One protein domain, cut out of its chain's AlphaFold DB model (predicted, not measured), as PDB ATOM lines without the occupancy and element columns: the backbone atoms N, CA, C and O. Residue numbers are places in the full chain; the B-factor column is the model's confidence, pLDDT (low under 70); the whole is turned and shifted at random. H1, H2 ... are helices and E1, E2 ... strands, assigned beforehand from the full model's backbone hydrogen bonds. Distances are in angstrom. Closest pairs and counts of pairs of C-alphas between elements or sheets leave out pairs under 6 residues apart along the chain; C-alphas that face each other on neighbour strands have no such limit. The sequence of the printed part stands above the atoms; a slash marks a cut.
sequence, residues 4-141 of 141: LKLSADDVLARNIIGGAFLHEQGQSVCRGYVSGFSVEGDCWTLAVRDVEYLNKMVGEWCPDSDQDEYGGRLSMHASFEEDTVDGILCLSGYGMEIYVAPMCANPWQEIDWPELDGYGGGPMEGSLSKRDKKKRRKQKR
ATOM      1  N   LEU A   4     146.482 246.549 135.237       86.94
ATOM      2  CA  LEU A   4     146.807 247.209 136.497       86.94
ATOM      3  C   LEU A   4     148.125 247.967 136.336       86.94
ATOM      4  O   LEU A   4     149.142 247.364 136.014       86.94
ATOM      5  N   LYS A   5     148.114 249.282 136.571       89.44
ATOM      6  CA  LYS A   5     149.348 250.075 136.635       89.44
ATOM      7  C   LYS A   5     150.039 249.856 137.973       89.44
ATOM      8  O   LYS A   5     149.375 249.861 139.007       89.44
ATOM      9  N   LEU A   6     151.354 249.699 137.932       89.31
ATOM     10  CA  LEU A   6     152.183 249.357 139.079       89.31
ATOM     11  C   LEU A   6     153.234 250.428 139.333       89.31
ATOM     12  O   LEU A   6     153.729 251.069 138.405       89.31
ATOM     13  N   SER A   7     153.584 250.606 140.604       90.31
ATOM     14  CA  SER A   7     154.781 251.352 140.983       90.31
ATOM     15  C   SER A   7     156.034 250.482 140.826       90.31
ATOM     16  O   SER A   7     155.949 249.256 140.739       90.31
ATOM     17  N   ALA A   8     157.212 251.110 140.812       87.06
ATOM     18  CA  ALA A   8     158.485 250.390 140.812       87.06
ATOM     19  C   ALA A   8     158.624 249.457 142.030       87.06
ATOM     20  O   ALA A   8     159.059 248.313 141.890       87.06
ATOM     21  N   ASP A   9     158.181 249.920 143.202       89.81
ATOM     22  CA  ASP A   9     158.209 249.148 144.446       89.81
ATOM     23  C   ASP A   9     157.326 247.894 144.358       89.81
ATOM     24  O   ASP A   9     157.722 246.822 144.820       89.81
ATOM     25  N   ASP A  10     156.168 247.985 143.692       90.62
ATOM     26  CA  ASP A  10     155.288 246.830 143.470       90.62
ATOM     27  C   ASP A  10     155.938 245.769 142.572       90.62
ATOM     28  O   ASP A  10     155.690 244.573 142.737       90.62
ATOM     29  N   VAL A  11     156.748 246.177 141.590       88.69
ATOM     30  CA  VAL A  11     157.467 245.236 140.717       88.69
ATOM     31  C   VAL A  11     158.621 244.582 141.473       88.69
ATOM     32  O   VAL A  11     158.777 243.363 141.405       88.69
ATOM     33  N   LEU A  12     159.381 245.358 142.251       90.25
ATOM     34  CA  LEU A  12     160.456 244.832 143.097       90.25
ATOM     35  C   LEU A  12     159.928 243.799 144.103       90.25
ATOM     36  O   LEU A  12     160.512 242.725 144.253       90.25
ATOM     37  N   ALA A  13     158.784 244.076 144.734       90.56
ATOM     38  CA  ALA A  13     158.159 243.169 145.695       90.56
ATOM     39  C   ALA A  13     157.712 241.828 145.081       90.56
ATOM     40  O   ALA A  13     157.627 240.830 145.798       90.56
ATOM     41  N   ARG A  14     157.449 241.773 143.766       88.75
ATOM     42  CA  ARG A  14     157.066 240.531 143.071       88.75
ATOM     43  C   ARG A  14     158.227 239.561 142.841       88.75
ATOM     44  O   ARG A  14     157.959 238.403 142.541       88.75
ATOM     45  N   ASN A  15     159.479 240.005 142.985       90.06
ATOM     46  CA  ASN A  15     160.685 239.210 142.734       90.06
ATOM     47  C   ASN A  15     160.630 238.420 141.410       90.06
ATOM     48  O   ASN A  15     160.498 237.197 141.380       90.06
ATOM     49  N   ILE A  16     160.745 239.140 140.300       92.50
ATOM     50  CA  ILE A  16     160.621 238.576 138.951       92.50
ATOM     51  C   ILE A  16     161.853 237.777 138.479       92.50
ATOM     52  O   ILE A  16     161.850 237.248 137.369       92.50
ATOM     53  N   ILE A  17     162.909 237.676 139.295       93.44
ATOM     54  CA  ILE A  17     164.154 236.971 138.954       93.44
ATOM     55  C   ILE A  17     163.888 235.469 138.808       93.44
ATOM     56  O   ILE A  17     163.379 234.828 139.726       93.44
ATOM     57  N   GLY A  18     164.267 234.901 137.664       91.25
ATOM     58  CA  GLY A  18     163.948 233.532 137.250       91.25
ATOM     59  C   GLY A  18     162.660 233.417 136.428       91.25
ATOM     60  O   GLY A  18     162.365 232.341 135.910       91.25
ATOM     61  N   GLY A  19     161.905 234.510 136.277       92.25
ATOM     62  CA  GLY A  19     160.686 234.549 135.482       92.25
ATOM     63  C   GLY A  19     161.010 234.423 133.999       92.25
ATOM     64  O   GLY A  19     162.007 234.973 133.528       92.25
ATOM     65  N   ALA A  20     160.178 233.697 133.258       92.75
ATOM     66  CA  ALA A  20     160.275 233.682 131.804       92.75
ATOM     67  C   ALA A  20     159.941 235.069 131.243       92.75
ATOM     68  O   ALA A  20     159.090 235.764 131.800       92.75
ATOM     69  N   PHE A  21     160.567 235.458 130.137       92.38
ATOM     70  CA  PHE A  21     160.265 236.724 129.474       92.38
ATOM     71  C   PHE A  21     160.109 236.575 127.958       92.38
ATOM     72  O   PHE A  21     160.630 235.639 127.352       92.38
ATOM     73  N   LEU A  22     159.417 237.530 127.349       90.62
ATOM     74  CA  LEU A  22     159.270 237.674 125.910       90.62
ATOM     75  C   LEU A  22     159.426 239.153 125.533       90.62
ATOM     76  O   LEU A  22     158.804 240.015 126.152       90.62
ATOM     77  N   HIS A  23     160.241 239.452 124.527       88.75
ATOM     78  CA  HIS A  23     160.494 240.821 124.067       88.75
ATOM     79  C   HIS A  23     160.617 240.878 122.539       88.75
ATOM     80  O   HIS A  23     161.098 239.937 121.914       88.75
ATOM     81  N   GLU A  24     160.190 241.985 121.932       86.56
ATOM     82  CA  GLU A  24     160.360 242.257 120.504       86.56
ATOM     83  C   GLU A  24     161.441 243.313 120.260       86.56
ATOM     84  O   GLU A  24     161.297 244.464 120.671       86.56
ATOM     85  N   GLN A  25     162.466 242.940 119.492       79.44
ATOM     86  CA  GLN A  25     163.559 243.821 119.097       79.44
ATOM     87  C   GLN A  25     163.605 243.950 117.570       79.44
ATOM     88  O   GLN A  25     164.212 243.149 116.857       79.44
ATOM     89  N   GLY A  26     162.937 244.975 117.039       81.50
ATOM     90  CA  GLY A  26     162.881 245.226 115.598       81.50
ATOM     91  C   GLY A  26     162.270 244.051 114.824       81.50
ATOM     92  O   GLY A  26     161.073 243.796 114.910       81.50
ATOM     93  N   GLN A  27     163.086 243.340 114.042       81.25
ATOM     94  CA  GLN A  27     162.649 242.169 113.264       81.25
ATOM     95  C   GLN A  27     162.856 240.832 113.994       81.25
ATOM     96  O   GLN A  27     162.737 239.779 113.370       81.25
ATOM     97  N   SER A  28     163.130 240.858 115.295       82.44
ATOM     98  CA  SER A  28     163.378 239.661 116.098       82.44
ATOM     99  C   SER A  28     162.471 239.603 117.328       82.44
ATOM    100  O   SER A  28     161.993 240.631 117.808       82.44
ATOM    101  N   VAL A  29     162.218 238.395 117.833       86.00
ATOM    102  CA  VAL A  29     161.548 238.158 119.125       86.00
ATOM    103  C   VAL A  29     162.467 237.329 120.009       86.00
ATOM    104  O   VAL A  29     162.819 236.218 119.629       86.00
ATOM    105  N   CYS A  30     162.813 237.828 121.188       87.00
ATOM    106  CA  CYS A  30     163.654 237.125 122.153       87.00
ATOM    107  C   CYS A  30     162.803 236.462 123.234       87.00
ATOM    108  O   CYS A  30     161.812 237.041 123.698       87.00
ATOM    109  N   ARG A  31     163.202 235.253 123.645       87.88
ATOM    110  CA  ARG A  31     162.661 234.571 124.821       87.88
ATOM    111  C   ARG A  31     163.777 234.034 125.707       87.88
ATOM    112  O   ARG A  31     164.797 233.528 125.237       87.88
ATOM    113  N   GLY A  32     163.527 234.042 127.005       91.00
ATOM    114  CA  GLY A  32     164.481 233.515 127.967       91.00
ATOM    115  C   GLY A  32     164.006 233.703 129.393       91.00
ATOM    116  O   GLY A  32     162.802 233.646 129.658       91.00
ATOM    117  N   TYR A  33     164.949 233.930 130.302       93.12
ATOM    118  CA  TYR A  33     164.671 234.091 131.727       93.12
ATOM    119  C   TYR A  33     165.335 235.336 132.300       93.12
ATOM    120  O   TYR A  33     166.467 235.669 131.958       93.12
ATOM    121  N   VAL A  34     164.654 235.997 133.230       94.12
ATOM    122  CA  VAL A  34     165.209 237.125 133.980       94.12
ATOM    123  C   VAL A  34     166.324 236.624 134.898       94.12
ATOM    124  O   VAL A  34     166.101 235.749 135.733       94.12
ATOM    125  N   SER A  35     167.521 237.192 134.774       93.38
ATOM    126  CA  SER A  35     168.675 236.891 135.627       93.38
ATOM    127  C   SER A  35     168.891 237.946 136.719       93.38
ATOM    128  O   SER A  35     169.477 237.635 137.756       93.38
ATOM    129  N   GLY A  36     168.362 239.159 136.535       93.62
ATOM    130  CA  GLY A  36     168.397 240.230 137.527       93.62
ATOM    131  C   GLY A  36     167.416 241.355 137.204       93.62
ATOM    132  O   GLY A  36     167.086 241.585 136.046       93.62
ATOM    133  N   PHE A  37     166.948 242.062 138.230       94.44
ATOM    134  CA  PHE A  37     166.126 243.261 138.080       94.44
ATOM    135  C   PHE A  37     166.454 244.250 139.196       94.44
ATOM    136  O   PHE A  37     166.510 243.861 140.365       94.44
ATOM    137  N   SER A  38     166.662 245.514 138.845       93.25
ATOM    138  CA  SER A  38     166.926 246.590 139.797       93.25
ATOM    139  C   SER A  38     166.256 247.890 139.366       93.25
ATOM    140  O   SER A  38     165.998 248.139 138.188       93.25
ATOM    141  N   VAL A  39     165.974 248.733 140.356       91.38
ATOM    142  CA  VAL A  39     165.530 250.109 140.153       91.38
ATOM    143  C   VAL A  39     166.422 250.998 141.004       91.38
ATOM    144  O   VAL A  39     166.469 250.850 142.224       91.38
ATOM    145  N   GLU A  40     167.150 251.905 140.359       89.19
ATOM    146  CA  GLU A  40     168.089 252.822 140.999       89.19
ATOM    147  C   GLU A  40     167.740 254.262 140.629       89.19
ATOM    148  O   GLU A  40     167.890 254.703 139.487       89.19
ATOM    149  N   GLY A  41     167.258 255.015 141.621       86.75
ATOM    150  CA  GLY A  41     166.799 256.384 141.422       86.75
ATOM    151  C   GLY A  41     165.641 256.447 140.429       86.75
ATOM    152  O   GLY A  41     164.530 256.029 140.735       86.75
ATOM    153  N   ASP A  42     165.917 256.993 139.249       85.38
ATOM    154  CA  ASP A  42     164.941 257.196 138.176       85.38
ATOM    155  C   ASP A  42     165.166 256.241 136.987       85.38
ATOM    156  O   ASP A  42     164.651 256.455 135.892       85.38
ATOM    157  N   CYS A  43     165.955 255.186 137.182       87.38
ATOM    158  CA  CYS A  43     166.256 254.183 136.167       87.38
ATOM    159  C   CYS A  43     165.848 252.792 136.653       87.38
ATOM    160  O   CYS A  43     165.994 252.474 137.830       87.38
ATOM    161  N   TRP A  44     165.392 251.948 135.734       91.75
ATOM    162  CA  TRP A  44     165.276 250.510 135.952       91.75
ATOM    163  C   TRP A  44     166.182 249.756 134.984       91.75
ATOM    164  O   TRP A  44     166.383 250.200 133.851       91.75
ATOM    165  N   THR A  45     166.684 248.613 135.440       92.50
ATOM    166  CA  THR A  45     167.540 247.704 134.680       92.50
ATOM    167  C   THR A  45     167.036 246.273 134.855       92.50
ATOM    168  O   THR A  45     166.709 245.843 135.961       92.50
ATOM    169  N   LEU A  46     166.977 245.526 133.759       92.75
ATOM    170  CA  LEU A  46     166.620 244.118 133.692       92.75
ATOM    171  C   LEU A  46     167.739 243.371 132.971       92.75
ATOM    172  O   LEU A  46     167.981 243.588 131.788       92.75
ATOM    173  N   ALA A  47     168.388 242.465 133.687       93.25
ATOM    174  CA  ALA A  47     169.304 241.510 133.098       93.25
ATOM    175  C   ALA A  47     168.529 240.245 132.731       93.25
ATOM    176  O   ALA A  47     167.764 239.711 133.544       93.25
ATOM    177  N   VAL A  48     168.749 239.738 131.524       91.62
ATOM    178  CA  VAL A  48     168.106 238.519 131.037       91.62
ATOM    179  C   VAL A  48     169.139 237.542 130.506       91.62
ATOM    180  O   VAL A  48     170.255 237.909 130.156       91.62
ATOM    181  N   ARG A  49     168.786 236.264 130.525       90.88
ATOM    182  CA  ARG A  49     169.511 235.223 129.818       90.88
ATOM    183  C   ARG A  49     168.614 234.717 128.717       90.88
ATOM    184  O   ARG A  49     167.582 234.092 129.001       90.88
ATOM    185  N   ASP A  50     169.047 234.962 127.502       86.94
ATOM    186  CA  ASP A  50     168.349 234.497 126.329       86.94
ATOM    187  C   ASP A  50     168.629 233.005 126.179       86.94
ATOM    188  O   ASP A  50     169.623 232.460 126.672       86.94
ATOM    189  N   VAL A  51     167.652 232.295 125.630       83.06
ATOM    190  CA  VAL A  51     167.803 230.864 125.347       83.06
ATOM    191  C   VAL A  51     167.548 230.622 123.870       83.06
ATOM    192  O   VAL A  51     168.213 229.793 123.250       83.06
ATOM    193  N   GLU A  52     166.593 231.356 123.299       82.25
ATOM    194  CA  GLU A  52     166.260 231.311 121.885       82.25
ATOM    195  C   GLU A  52     165.688 232.665 121.439       82.25
ATOM    196  O   GLU A  52     164.865 233.257 122.143       82.25
ATOM    197  N   TYR A  53     166.033 233.114 120.235       82.75
ATOM    198  CA  TYR A  53     165.374 234.246 119.579       82.75
ATOM    199  C   TYR A  53     164.857 233.854 118.189       82.75
ATOM    200  O   TYR A  53     165.470 233.053 117.492       82.75
ATOM    201  N   LEU A  54     163.710 234.390 117.772       82.56
ATOM    202  CA  LEU A  54     163.098 234.170 116.462       82.56
ATOM    203  C   LEU A  54     163.429 235.339 115.552       82.56
ATOM    204  O   LEU A  54     163.011 236.465 115.820       82.56
ATOM    205  N   ASN A  55     164.096 235.070 114.436       80.25
ATOM    206  CA  ASN A  55     164.280 236.069 113.393       80.25
ATOM    207  C   ASN A  55     163.071 236.048 112.445       80.25
ATOM    208  O   ASN A  55     162.851 235.074 111.725       80.25
ATOM    209  N   LYS A  56     162.281 237.128 112.418       78.81
ATOM    210  CA  LYS A  56     161.015 237.201 111.670       78.81
ATOM    211  C   LYS A  56     161.204 237.168 110.151       78.81
ATOM    212  O   LYS A  56     160.288 236.761 109.444       78.81
ATOM    213  N   MET A  57     162.367 237.580 109.644       81.62
ATOM    214  CA  MET A  57     162.651 237.558 108.202       81.62
ATOM    215  C   MET A  57     162.854 236.137 107.679       81.62
ATOM    216  O   MET A  57     162.467 235.842 106.551       81.62
ATOM    217  N   VAL A  58     163.464 235.269 108.489       80.69
ATOM    218  CA  VAL A  58     163.741 233.868 108.125       80.69
ATOM    219  C   VAL A  58     162.745 232.886 108.739       80.69
ATOM    220  O   VAL A  58     162.601 231.778 108.238       80.69
ATOM    221  N   GLY A  59     162.009 233.290 109.778       78.06
ATOM    222  CA  GLY A  59     161.032 232.447 110.468       78.06
ATOM    223  C   GLY A  59     161.661 231.321 111.293       78.06
ATOM    224  O   GLY A  59     160.993 230.325 111.559       78.06
ATOM    225  N   GLU A  60     162.927 231.467 111.690       79.75
ATOM    226  CA  GLU A  60     163.704 230.435 112.387       79.75
ATOM    227  C   GLU A  60     164.159 230.906 113.773       79.75
ATOM    228  O   GLU A  60     164.517 232.074 113.965       79.75
ATOM    229  N   TRP A  61     164.128 229.976 114.733       80.50
ATOM    230  CA  TRP A  61     164.668 230.177 116.074       80.50
ATOM    231  C   TRP A  61     166.172 229.914 116.071       80.50
ATOM    232  O   TRP A  61     166.624 228.834 115.687       80.50
ATOM    233  N   CYS A  62     166.932 230.893 116.538       78.62
ATOM    234  CA  CYS A  62     168.369 230.831 116.715       78.62
ATOM    235  C   CYS A  62     168.684 230.772 118.218       78.62
ATOM    236  O   CYS A  62     168.132 231.567 118.983       78.62
ATOM    237  N   PRO A  63     169.559 229.857 118.667       79.56
ATOM    238  CA  PRO A  63     170.059 229.885 120.031       79.56
ATOM    239  C   PRO A  63     170.943 231.119 120.206       79.56
ATOM    240  O   PRO A  63     171.923 231.284 119.479       79.56
ATOM    241  N   ASP A  64     170.602 231.949 121.178       79.81
ATOM    242  CA  ASP A  64     171.489 232.958 121.740       79.81
ATOM    243  C   ASP A  64     171.474 232.731 123.242       79.81
ATOM    244  O   ASP A  64     170.401 232.649 123.837       79.81
ATOM    245  N   SER A  65     172.647 232.479 123.811       73.62
ATOM    246  CA  SER A  65     172.808 232.161 125.230       73.62
ATOM    247  C   SER A  65     173.490 233.281 126.002       73.62
ATOM    248  O   SER A  65     173.845 233.083 127.171       73.62
ATOM    249  N   ASP A  66     173.734 234.412 125.340       79.81
ATOM    250  CA  ASP A  66     174.399 235.542 125.954       79.81
ATOM    251  C   ASP A  66     173.462 236.244 126.952       79.81
ATOM    252  O   ASP A  66     172.247 236.020 127.021       79.81
ATOM    253  N   GLN A  67     174.081 237.007 127.849       83.00
ATOM    254  CA  GLN A  67     173.365 237.778 128.853       83.00
ATOM    255  C   GLN A  67     173.175 239.194 128.328       83.00
ATOM    256  O   GLN A  67     174.146 239.945 128.234       83.00
ATOM    257  N   ASP A  68     171.923 239.549 128.071       86.56
ATOM    258  CA  ASP A  68     171.541 240.880 127.624       86.56
ATOM    259  C   ASP A  68     171.037 241.743 128.780       86.56
ATOM    260  O   ASP A  68     170.577 241.264 129.827       86.56
ATOM    261  N   GLU A  69     171.125 243.054 128.576       88.00
ATOM    262  CA  GLU A  69     170.680 244.061 129.526       88.00
ATOM    263  C   GLU A  69     169.696 245.022 128.858       88.00
ATOM    264  O   GLU A  69     169.979 245.637 127.828       88.00
ATOM    265  N   TYR A  70     168.539 245.168 129.491       86.88
ATOM    266  CA  TYR A  70     167.490 246.097 129.109       86.88
ATOM    267  C   TYR A  70     167.291 247.124 130.219       86.88
ATOM    268  O   TYR A  70     167.477 246.825 131.396       86.88
ATOM    269  N   GLY A  71     166.879 248.339 129.877       84.12
ATOM    270  CA  GLY A  71     166.641 249.361 130.889       84.12
ATOM    271  C   GLY A  71     165.820 250.531 130.385       84.12
ATOM    272  O   GLY A  71     165.597 250.680 129.185       84.12
ATOM    273  N   GLY A  72     165.367 251.365 131.320       80.94
ATOM    274  CA  GLY A  72     164.448 252.477 131.082       80.94
ATOM    275  C   GLY A  72     164.597 253.601 132.104       80.94
ATOM    276  O   GLY A  72     164.915 253.346 133.260       80.94
ATOM    277  N   ARG A  73     164.339 254.856 131.703       81.25
ATOM    278  CA  ARG A  73     164.150 255.980 132.643       81.25
ATOM    279  C   ARG A  73     162.679 256.113 133.035       81.25
ATOM    280  O   ARG A  73     161.836 256.314 132.161       81.25
ATOM    281  N   LEU A  74     162.389 256.068 134.332       77.81
ATOM    282  CA  LEU A  74     161.049 256.200 134.916       77.81
ATOM    283  C   LEU A  74     160.416 257.564 134.608       77.81
ATOM    284  O   LEU A  74     159.250 257.619 134.223       77.81
ATOM    285  N   SER A  75     161.185 258.655 134.658       74.50
ATOM    286  CA  SER A  75     160.686 260.002 134.339       74.50
ATOM    287  C   SER A  75     160.390 260.258 132.860       74.50
ATOM    288  O   SER A  75     159.663 261.199 132.539       74.50
ATOM    289  N   MET A  76     160.951 259.459 131.947       62.41
ATOM    290  CA  MET A  76     160.940 259.724 130.505       62.41
ATOM    291  C   MET A  76     160.371 258.543 129.712       62.41
ATOM    292  O   MET A  76     161.014 258.077 128.782       62.41
ATOM    293  N   HIS A  77     159.145 258.108 130.026       67.69
ATOM    294  CA  HIS A  77     158.355 257.124 129.253       67.69
ATOM    295  C   HIS A  77     158.463 255.643 129.655       67.69
ATOM    296  O   HIS A  77     158.041 254.796 128.872       67.69
ATOM    297  N   ALA A  78     158.961 255.304 130.847       80.44
ATOM    298  CA  ALA A  78     158.806 253.944 131.365       80.44
ATOM    299  C   ALA A  78     157.488 253.761 132.139       80.44
ATOM    300  O   ALA A  78     157.040 254.653 132.863       80.44
ATOM    301  N   SER A  79     156.870 252.592 131.990       87.19
ATOM    302  CA  SER A  79     155.686 252.169 132.737       87.19
ATOM    303  C   SER A  79     155.786 250.698 133.131       87.19
ATOM    304  O   SER A  79     156.420 249.892 132.451       87.19
ATOM    305  N   PHE A  80     155.131 250.359 134.239       90.75
ATOM    306  CA  PHE A  80     154.956 248.987 134.688       90.75
ATOM    307  C   PHE A  80     153.471 248.663 134.721       90.75
ATOM    308  O   PHE A  80     152.683 249.343 135.387       90.75
ATOM    309  N   GLU A  81     153.084 247.633 133.985       91.12
ATOM    310  CA  GLU A  81     151.692 247.241 133.818       91.12
ATOM    311  C   GLU A  81     151.545 245.734 134.017       91.12
ATOM    312  O   GLU A  81     152.431 244.976 133.657       91.12
ATOM    313  N   GLU A  82     150.441 245.277 134.599       88.31
ATOM    314  CA  GLU A  82     150.144 243.851 134.748       88.31
ATOM    315  C   GLU A  82     148.857 243.497 134.014       88.31
ATOM    316  O   GLU A  82     147.805 244.109 134.248       88.31
ATOM    317  N   ASP A  83     148.913 242.474 133.160       84.25
ATOM    318  CA  ASP A  83     147.708 241.802 132.694       84.25
ATOM    319  C   ASP A  83     147.143 240.956 133.834       84.25
ATOM    320  O   ASP A  83     147.633 239.874 134.155       84.25
ATOM    321  N   THR A  84     146.057 241.446 134.422       73.31
ATOM    322  CA  THR A  84     145.386 240.811 135.562       73.31
ATOM    323  C   THR A  84     144.785 239.432 135.254       73.31
ATOM    324  O   THR A  84     144.388 238.724 136.178       73.31
ATOM    325  N   VAL A  85     144.705 239.018 133.983       72.56
ATOM    326  CA  VAL A  85     144.172 237.699 133.598       72.56
ATOM    327  C   VAL A  85     145.217 236.594 133.757       72.56
ATOM    328  O   VAL A  85     144.917 235.506 134.267       72.56
ATOM    329  N   ASP A  86     146.441 236.858 133.309       74.50
ATOM    330  CA  ASP A  86     147.519 235.868 133.262       74.50
ATOM    331  C   ASP A  86     148.728 236.248 134.127       74.50
ATOM    332  O   ASP A  86     149.662 235.460 134.221       74.50
ATOM    333  N   GLY A  87     148.676 237.392 134.820       83.00
ATOM    334  CA  GLY A  87     149.726 237.873 135.721       83.00
ATOM    335  C   GLY A  87     150.989 238.323 134.990       83.00
ATOM    336  O   GLY A  87     152.064 238.325 135.580       83.00
ATOM    337  N   ILE A  88     150.878 238.628 133.693       89.88
ATOM    338  CA  ILE A  88     152.017 239.028 132.864       89.88
ATOM    339  C   ILE A  88     152.353 240.478 133.185       89.88
ATOM    340  O   ILE A  88     151.503 241.355 133.033       89.88
ATOM    341  N   LEU A  89     153.594 240.728 133.581       92.94
ATOM    342  CA  LEU A  89     154.122 242.068 133.790       92.94
ATOM    343  C   LEU A  89     154.693 242.600 132.478       92.94
ATOM    344  O   LEU A  89     155.551 241.968 131.881       92.94
ATOM    345  N   CYS A  90     154.243 243.765 132.039       92.75
ATOM    346  CA  CYS A  90     154.848 244.536 130.968       92.75
ATOM    347  C   CYS A  90     155.739 245.618 131.588       92.75
ATOM    348  O   CYS A  90     155.258 246.489 132.319       92.75
ATOM    349  N   LEU A  91     157.038 245.534 131.312       91.81
ATOM    350  CA  LEU A  91     158.036 246.541 131.651       91.81
ATOM    351  C   LEU A  91     158.336 247.339 130.383       91.81
ATOM    352  O   LEU A  91     158.867 246.784 129.421       91.81
ATOM    353  N   SER A  92     157.997 248.624 130.365       89.44
ATOM    354  CA  SER A  92     158.272 249.498 129.225       89.44
ATOM    355  C   SER A  92     159.330 250.551 129.562       89.44
ATOM    356  O   SER A  92     159.490 250.963 130.714       89.44
ATOM    357  N   GLY A  93     160.084 250.993 128.557       84.44
ATOM    358  CA  GLY A  93     161.089 252.056 128.677       84.44
ATOM    359  C   GLY A  93     161.815 252.272 127.352       84.44
ATOM    360  O   GLY A  93     161.915 251.340 126.580       84.44
ATOM    361  N   TYR A  94     162.266 253.488 127.024       75.25
ATOM    362  CA  TYR A  94     163.008 253.798 125.775       75.25
ATOM    363  C   TYR A  94     162.450 253.181 124.468       75.25
ATOM    364  O   TYR A  94     163.206 252.851 123.558       75.25
ATOM    365  N   GLY A  95     161.125 253.047 124.346       76.19
ATOM    366  CA  GLY A  95     160.488 252.489 123.145       76.19
ATOM    367  C   GLY A  95     160.556 250.962 123.017       76.19
ATOM    368  O   GLY A  95     160.274 250.447 121.940       76.19
ATOM    369  N   MET A  96     160.903 250.250 124.090       84.00
ATOM    370  CA  MET A  96     160.799 248.792 124.201       84.00
ATOM    371  C   MET A  96     159.739 248.389 125.231       84.00
ATOM    372  O   MET A  96     159.469 249.124 126.184       84.00
ATOM    373  N   GLU A  97     159.182 247.193 125.045       89.06
ATOM    374  CA  GLU A  97     158.276 246.524 125.980       89.06
ATOM    375  C   GLU A  97     158.763 245.096 126.226       89.06
ATOM    376  O   GLU A  97     159.002 244.340 125.281       89.06
ATOM    377  N   ILE A  98     158.909 244.725 127.492       90.94
ATOM    378  CA  ILE A  98     159.340 243.397 127.919       90.94
ATOM    379  C   ILE A  98     158.219 242.775 128.729       90.94
ATOM    380  O   ILE A  98     157.791 243.325 129.741       90.94
ATOM    381  N   TYR A  99     157.769 241.607 128.296       92.69
ATOM    382  CA  TYR A  99     156.716 240.859 128.955       92.69
ATOM    383  C   TYR A  99     157.342 239.791 129.836       92.69
ATOM    384  O   TYR A  99     158.093 238.956 129.348       92.69
ATOM    385  N   VAL A 100     157.028 239.794 131.124       93.75
ATOM    386  CA  VAL A 100     157.556 238.862 132.117       93.75
ATOM    387  C   VAL A 100     156.409 238.044 132.693       93.75
ATOM    388  O   VAL A 100     155.392 238.570 133.139       93.75
ATOM    389  N   ALA A 101     156.579 236.732 132.662       91.69
ATOM    390  CA  ALA A 101     155.654 235.760 133.212       91.69
ATOM    391  C   ALA A 101     155.623 235.780 134.747       91.69
ATOM    392  O   ALA A 101     156.669 235.975 135.375       91.69
ATOM    393  N   PRO A 102     154.486 235.427 135.375       89.31
ATOM    394  CA  PRO A 102     154.518 234.971 136.756       89.31
ATOM    395  C   PRO A 102     155.291 233.645 136.867       89.31
ATOM    396  O   PRO A 102     155.352 232.848 135.924       89.31
ATOM    397  N   MET A 103     155.841 233.374 138.050       89.19
ATOM    398  CA  MET A 103     156.556 232.124 138.321       89.19
ATOM    399  C   MET A 103     155.634 230.914 138.146       89.19
ATOM    400  O   MET A 103     154.629 230.774 138.844       89.19
ATOM    401  N   CYS A 104     155.989 230.019 137.230       84.25
ATOM    402  CA  CYS A 104     155.278 228.767 136.988       84.25
ATOM    403  C   CYS A 104     156.227 227.706 136.414       84.25
ATOM    404  O   CYS A 104     157.336 228.019 135.984       84.25
ATOM    405  N   ALA A 105     155.799 226.441 136.434       81.19
ATOM    406  CA  ALA A 105     156.639 225.322 136.009       81.19
ATOM    407  C   ALA A 105     156.866 225.297 134.488       81.19
ATOM    408  O   ALA A 105     157.979 225.027 134.047       81.19
ATOM    409  N   ASN A 106     155.830 225.599 133.694       82.44
ATOM    410  CA  ASN A 106     155.884 225.558 132.230       82.44
ATOM    411  C   ASN A 106     155.342 226.861 131.609       82.44
ATOM    412  O   ASN A 106     154.274 226.853 130.986       82.44
ATOM    413  N   PRO A 107     156.068 227.987 131.732       83.94
ATOM    414  CA  PRO A 107     155.588 229.304 131.301       83.94
ATOM    415  C   PRO A 107     155.212 229.354 129.823       83.94
ATOM    416  O   PRO A 107     154.286 230.048 129.421       83.94
ATOM    417  N   TRP A 108     155.884 228.569 128.993       81.06
ATOM    418  CA  TRP A 108     155.678 228.600 127.552       81.06
ATOM    419  C   TRP A 108     154.416 227.863 127.078       81.06
ATOM    420  O   TRP A 108     153.888 228.167 126.011       81.06
ATOM    421  N   GLN A 109     153.906 226.924 127.878       74.62
ATOM    422  CA  GLN A 109     152.663 226.197 127.592       74.62
ATOM    423  C   GLN A 109     151.469 226.774 128.365       74.62
ATOM    424  O   GLN A 109     150.337 226.757 127.874       74.62
ATOM    425  N   GLU A 110     151.712 227.265 129.581       75.50
ATOM    426  CA  GLU A 110     150.662 227.660 130.520       75.50
ATOM    427  C   GLU A 110     150.270 229.134 130.421       75.50
ATOM    428  O   GLU A 110     149.165 229.481 130.847       75.50
ATOM    429  N   ILE A 111     151.124 229.992 129.865       80.31
ATOM    430  CA  ILE A 111     150.874 231.432 129.779       80.31
ATOM    431  C   ILE A 111     150.383 231.786 128.385       80.31
ATOM    432  O   ILE A 111     150.912 231.340 127.365       80.31
ATOM    433  N   ASP A 112     149.341 232.609 128.346       80.12
ATOM    434  CA  ASP A 112     148.848 233.182 127.105       80.12
ATOM    435  C   ASP A 112     149.632 234.453 126.776       80.12
ATOM    436  O   ASP A 112     149.172 235.566 127.013       80.12
ATOM    437  N   TRP A 113     150.850 234.259 126.270       83.31
ATOM    438  CA  TRP A 113     151.737 235.349 125.879       83.31
ATOM    439  C   TRP A 113     151.067 236.305 124.879       83.31
ATOM    440  O   TRP A 113     150.307 235.843 124.016       83.31
ATOM    441  N   PRO A 114     151.345 237.619 124.972       77.25
ATOM    442  CA  PRO A 114     150.859 238.588 124.001       77.25
ATOM    443  C   PRO A 114     151.313 238.212 122.587       77.25
ATOM    444  O   PRO A 114     152.413 237.698 122.374       77.25
ATOM    445  N   GLU A 115     150.437 238.456 121.613       71.62
ATOM    446  CA  GLU A 115     150.758 238.273 120.199       71.62
ATOM    447  C   GLU A 115     151.694 239.412 119.769       71.62
ATOM    448  O   GLU A 115     151.246 240.525 119.515       71.62
ATOM    449  N   LEU A 116     153.000 239.140 119.733       69.81
ATOM    450  CA  LEU A 116     153.994 239.999 119.081       69.81
ATOM    451  C   LEU A 116     153.967 239.720 117.573       69.81
ATOM    452  O   LEU A 116     153.737 238.572 117.180       69.81
ATOM    453  N   ASP A 117     154.196 240.724 116.721       52.59
ATOM    454  CA  ASP A 117     154.072 240.619 115.254       52.59
ATOM    455  C   ASP A 117     155.159 239.693 114.681       52.59
ATOM    456  O   ASP A 117     156.187 240.138 114.195       52.59
ATOM    457  N   GLY A 118     154.990 238.377 114.789       48.31
ATOM    458  CA  GLY A 118     156.033 237.384 114.508       48.31
ATOM    459  C   GLY A 118     156.094 236.265 115.543       48.31
ATOM    460  O   GLY A 118     156.561 235.176 115.227       48.31
ATOM    461  N   TYR A 119     155.503 236.456 116.727       45.75
ATOM    462  CA  TYR A 119     155.105 235.358 117.604       45.75
ATOM    463  C   TYR A 119     153.863 234.658 117.027       45.75
ATOM    464  O   TYR A 119     152.781 234.607 117.605       45.75
ATOM    465  N   GLY A 120     154.031 234.076 115.844       43.59
ATOM    466  CA  GLY A 120     153.121 233.096 115.270       43.59
ATOM    467  C   GLY A 120     153.443 231.699 115.775       43.59
ATOM    468  O   GLY A 120     153.331 230.772 114.980       43.59
ATOM    469  N   GLY A 121     153.912 231.574 117.030       41.75
ATOM    470  CA  GLY A 121     154.498 230.367 117.605       41.75
ATOM    471  C   GLY A 121     153.747 229.129 117.143       41.75
ATOM    472  O   GLY A 121     152.681 228.801 117.669       41.75
ATOM    473  N   GLY A 122     154.308 228.468 116.123       41.50
ATOM    474  CA  GLY A 122     153.941 227.110 115.765       41.50
ATOM    475  C   GLY A 122     154.021 226.257 117.026       41.50
ATOM    476  O   GLY A 122     154.677 226.660 117.992       41.50
ATOM    477  N   PRO A 123     153.299 225.132 117.069       38.97
ATOM    478  CA  PRO A 123     153.040 224.458 118.320       38.97
ATOM    479  C   PRO A 123     154.361 224.170 119.029       38.97
ATOM    480  O   PRO A 123     155.141 223.340 118.575       38.97
ATOM    481  N   MET A 124     154.594 224.832 120.165       52.72
ATOM    482  CA  MET A 124     155.423 224.210 121.188       52.72
ATOM    483  C   MET A 124     154.756 222.871 121.447       52.72
ATOM    484  O   MET A 124     153.521 222.837 121.547       52.72
ATOM    485  N   GLU A 125     155.500 221.773 121.489       43.12
ATOM    486  CA  GLU A 125     154.903 220.518 121.933       43.12
ATOM    487  C   GLU A 125     154.144 220.797 123.245       43.12
ATOM    488  O   GLU A 125     154.706 221.359 124.183       43.12
ATOM    489  N   GLY A 126     152.828 220.546 123.257       44.31
ATOM    490  CA  GLY A 126     151.946 220.857 124.394       44.31
ATOM    491  C   GLY A 126     151.309 222.259 124.446       44.31
ATOM    492  O   GLY A 126     150.662 222.583 125.438       44.31
ATOM    493  N   SER A 127     151.435 223.100 123.416       45.41
ATOM    494  CA  SER A 127     150.789 224.425 123.372       45.41
ATOM    495  C   SER A 127     149.251 224.351 123.386       45.41
ATOM    496  O   SER A 127     148.623 223.570 122.667       45.41
ATOM    497  N   LEU A 128     148.623 225.202 124.205       48.47
ATOM    498  CA  LEU A 128     147.166 225.317 124.285       48.47
ATOM    499  C   LEU A 128     146.593 225.856 122.970       48.47
ATOM    500  O   LEU A 128     147.013 226.903 122.467       48.47
ATOM    501  N   SER A 129     145.569 225.184 122.439       54.41
ATOM    502  CA  SER A 129     144.894 225.650 121.229       54.41
ATOM    503  C   SER A 129     144.264 227.033 121.450       54.41
ATOM    504  O   SER A 129     143.869 227.389 122.566       54.41
ATOM    505  N   LYS A 130     144.055 227.813 120.376       57.72
ATOM    506  CA  LYS A 130     143.301 229.087 120.441       57.72
ATOM    507  C   LYS A 130     141.937 228.929 121.133       57.72
ATOM    508  O   LYS A 130     141.440 229.855 121.774       57.72
ATOM    509  N   ARG A 131     141.325 227.742 121.026       54.44
ATOM    510  CA  ARG A 131     140.063 227.396 121.689       54.44
ATOM    511  C   ARG A 131     140.235 227.246 123.201       54.44
ATOM    512  O   ARG A 131     139.376 227.729 123.936       54.44
ATOM    513  N   ASP A 132     141.330 226.647 123.654       59.59
ATOM    514  CA  ASP A 132     141.632 226.457 125.075       59.59
ATOM    515  C   ASP A 132     142.055 227.764 125.744       59.59
ATOM    516  O   ASP A 132     141.556 228.081 126.825       59.59
ATOM    517  N   LYS A 133     142.841 228.593 125.043       61.91
ATOM    518  CA  LYS A 133     143.132 229.982 125.438       61.91
ATOM    519  C   LYS A 133     141.838 230.778 125.642       61.91
ATOM    520  O   LYS A 133     141.579 231.326 126.715       61.91
ATOM    521  N   LYS A 134     140.934 230.744 124.653       59.62
ATOM    522  CA  LYS A 134     139.619 231.410 124.727       59.62
ATOM    523  C   LYS A 134     138.719 230.846 125.833       59.62
ATOM    524  O   LYS A 134     137.936 231.596 126.416       59.62
ATOM    525  N   LYS A 135     138.796 229.543 126.121       62.00
ATOM    526  CA  LYS A 135     138.029 228.895 127.193       62.00
ATOM    527  C   LYS A 135     138.554 229.293 128.578       62.00
ATOM    528  O   LYS A 135     137.739 229.648 129.424       62.00
ATOM    529  N   ARG A 136     139.877 229.335 128.787       60.53
ATOM    530  CA  ARG A 136     140.490 229.807 130.047       60.53
ATOM    531  C   ARG A 136     140.175 231.271 130.327       60.53
ATOM    532  O   ARG A 136     139.714 231.575 131.423       60.53
ATOM    533  N   ARG A 137     140.285 232.152 129.324       59.19
ATOM    534  CA  ARG A 137     139.898 233.574 129.457       59.19
ATOM    535  C   ARG A 137     138.437 233.767 129.892       59.19
ATOM    536  O   ARG A 137     138.108 234.785 130.488       59.19
ATOM    537  N   LYS A 138     137.549 232.809 129.593       59.69
ATOM    538  CA  LYS A 138     136.150 232.814 130.057       59.69
ATOM    539  C   LYS A 138     135.943 232.201 131.444       59.69
ATOM    540  O   LYS A 138     134.926 232.498 132.045       59.69
ATOM    541  N   GLN A 139     136.838 231.331 131.911       56.59
ATOM    542  CA  GLN A 139     136.748 230.705 133.238       56.59
ATOM    543  C   GLN A 139     137.413 231.533 134.342       56.59
ATOM    544  O   GLN A 139     137.038 231.389 135.497       56.59
ATOM    545  N   LYS A 140     138.403 232.366 134.000       52.16
ATOM    546  CA  LYS A 140     139.076 233.282 134.938       52.16
ATOM    547  C   LYS A 140     138.349 234.630 135.126       52.16
ATOM    548  O   LYS A 140     138.801 235.444 135.923       52.16
ATOM    549  N   ARG A 141     137.280 234.883 134.364       48.47
ATOM    550  CA  ARG A 141     136.386 236.046 134.490       48.47
ATOM    551  C   ARG A 141     135.171 235.674 135.321       48.47
ATOM    552  O   ARG A 141     134.699 236.560 136.057       48.47
TER     553      ARG A 141
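Overview. This is residues 4 to 141 of the 141 residues of an uncharacterized protein of Alphaproteobacteria bacterium (UniProt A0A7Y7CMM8). One strongly twisted antiparallel sheet of nine strands is folded over on itself like a half-open barrel: E6 and the halves of E3 and E4 beside it make one wall, partly face to face with a second wall of E2, E9, E8, E7 and E1. H1 sits across the open mouth between E3 and E7, while H2 only grazes the sheet and H3 lies off to one side after a long loose stretch. The printed part has 138 residues, with three named helices and nine named strands in the order E1 H1 E2 E3 E4 E5 E6 E7 E8 E9 H2 H3. The sheet is branched at E4, and the class is mixed, helices and strands. The whole is compact, with a radius of gyration of the C-alphas of 15.0 A and spans of 43 by 38 by 24 A.

Arrangement. Start at E4, residues 43 to 55, the strand with three neighbours. On one side of it is E3, residues 28 to 40, antiparallel at 164 degrees; look for N 38 and O 45, 2.9 A apart. On the other side are E6, residues 67 to 73, beside residues 43 to 49, with N 46 and O 70 at 2.7 A, and E5, residues 60 to 62, beside residues 52 to 55, with N 53 and O 62 at 2.9 A. E3 bends by 87 degrees at residue 32 and E4 by 90 degrees at residue 51. E2, residues 20 to 25, lies on one side of E3 and E4 on the other side, with N 23 and O 30 at 3.0 A between E2 and E3; on the other side of E2 from E3 is E9, residues 96 to 100, with N 22 and O 99 at 2.8 A. E9 has E8, residues 88 to 93, as its other neighbour, with N 98 and O 91 at 2.8 A. Next is E7, residues 79 to 83, with N 81 and O 90 at 3.0 A, and then the edge strand E1, residues 4 to 6, with N 6 and O 80 at 2.9 A. E2 E3 E4 E5 and E7 E8 E9 are meanders, each strand the antiparallel neighbour of the one before. E6 and E8 come closest at the C-alphas of Gly 72 and Gly 93, 4.2 A apart. H1, residues 8 to 13, is on the sheet at a height of 7.0 A, over none of the strands; its closest C-alpha pair with E3 is Ala 8 and Val 39, 7.1 A. H2, residues 107 to 110, only grazes the sheet with residues 107 to 108. H3, residues 130 to 139, is not on the sheet and is apart from H1 and H2. Every O i to N i+4 pair is within hydrogen-bond range in H1 and H3; H2 is too short for such a pair.

Along the chain. Find C-alpha 4 at (146.807, 247.209, 136.497), where E1 begins. E3 runs 28.6 A from C-alpha 28 to C-alpha 40, and E4 runs 29.2 A from C-alpha 43 at (166.256, 254.183, 136.167) to C-alpha 55. E6 measures 20.8 A, E2 16.6 A, E8 16.4 A, and E7 and E9 13.1 A each. H3 is 14.5 A long and ends at C-alpha 139, at (136.748, 230.705, 133.238).

Size, cuts and confidence. The C-alphas of Gly 41 and Arg 131, the two farthest apart, are 44.1 A from each other. The printed part has no cut and ends at residue 141, the chain's last. The link from H2 to H3, residues 111 to 129, is long. Mean pLDDT of the printed part is 79.1; look for values under 70 at residues 76 to 77 and 116 to 141.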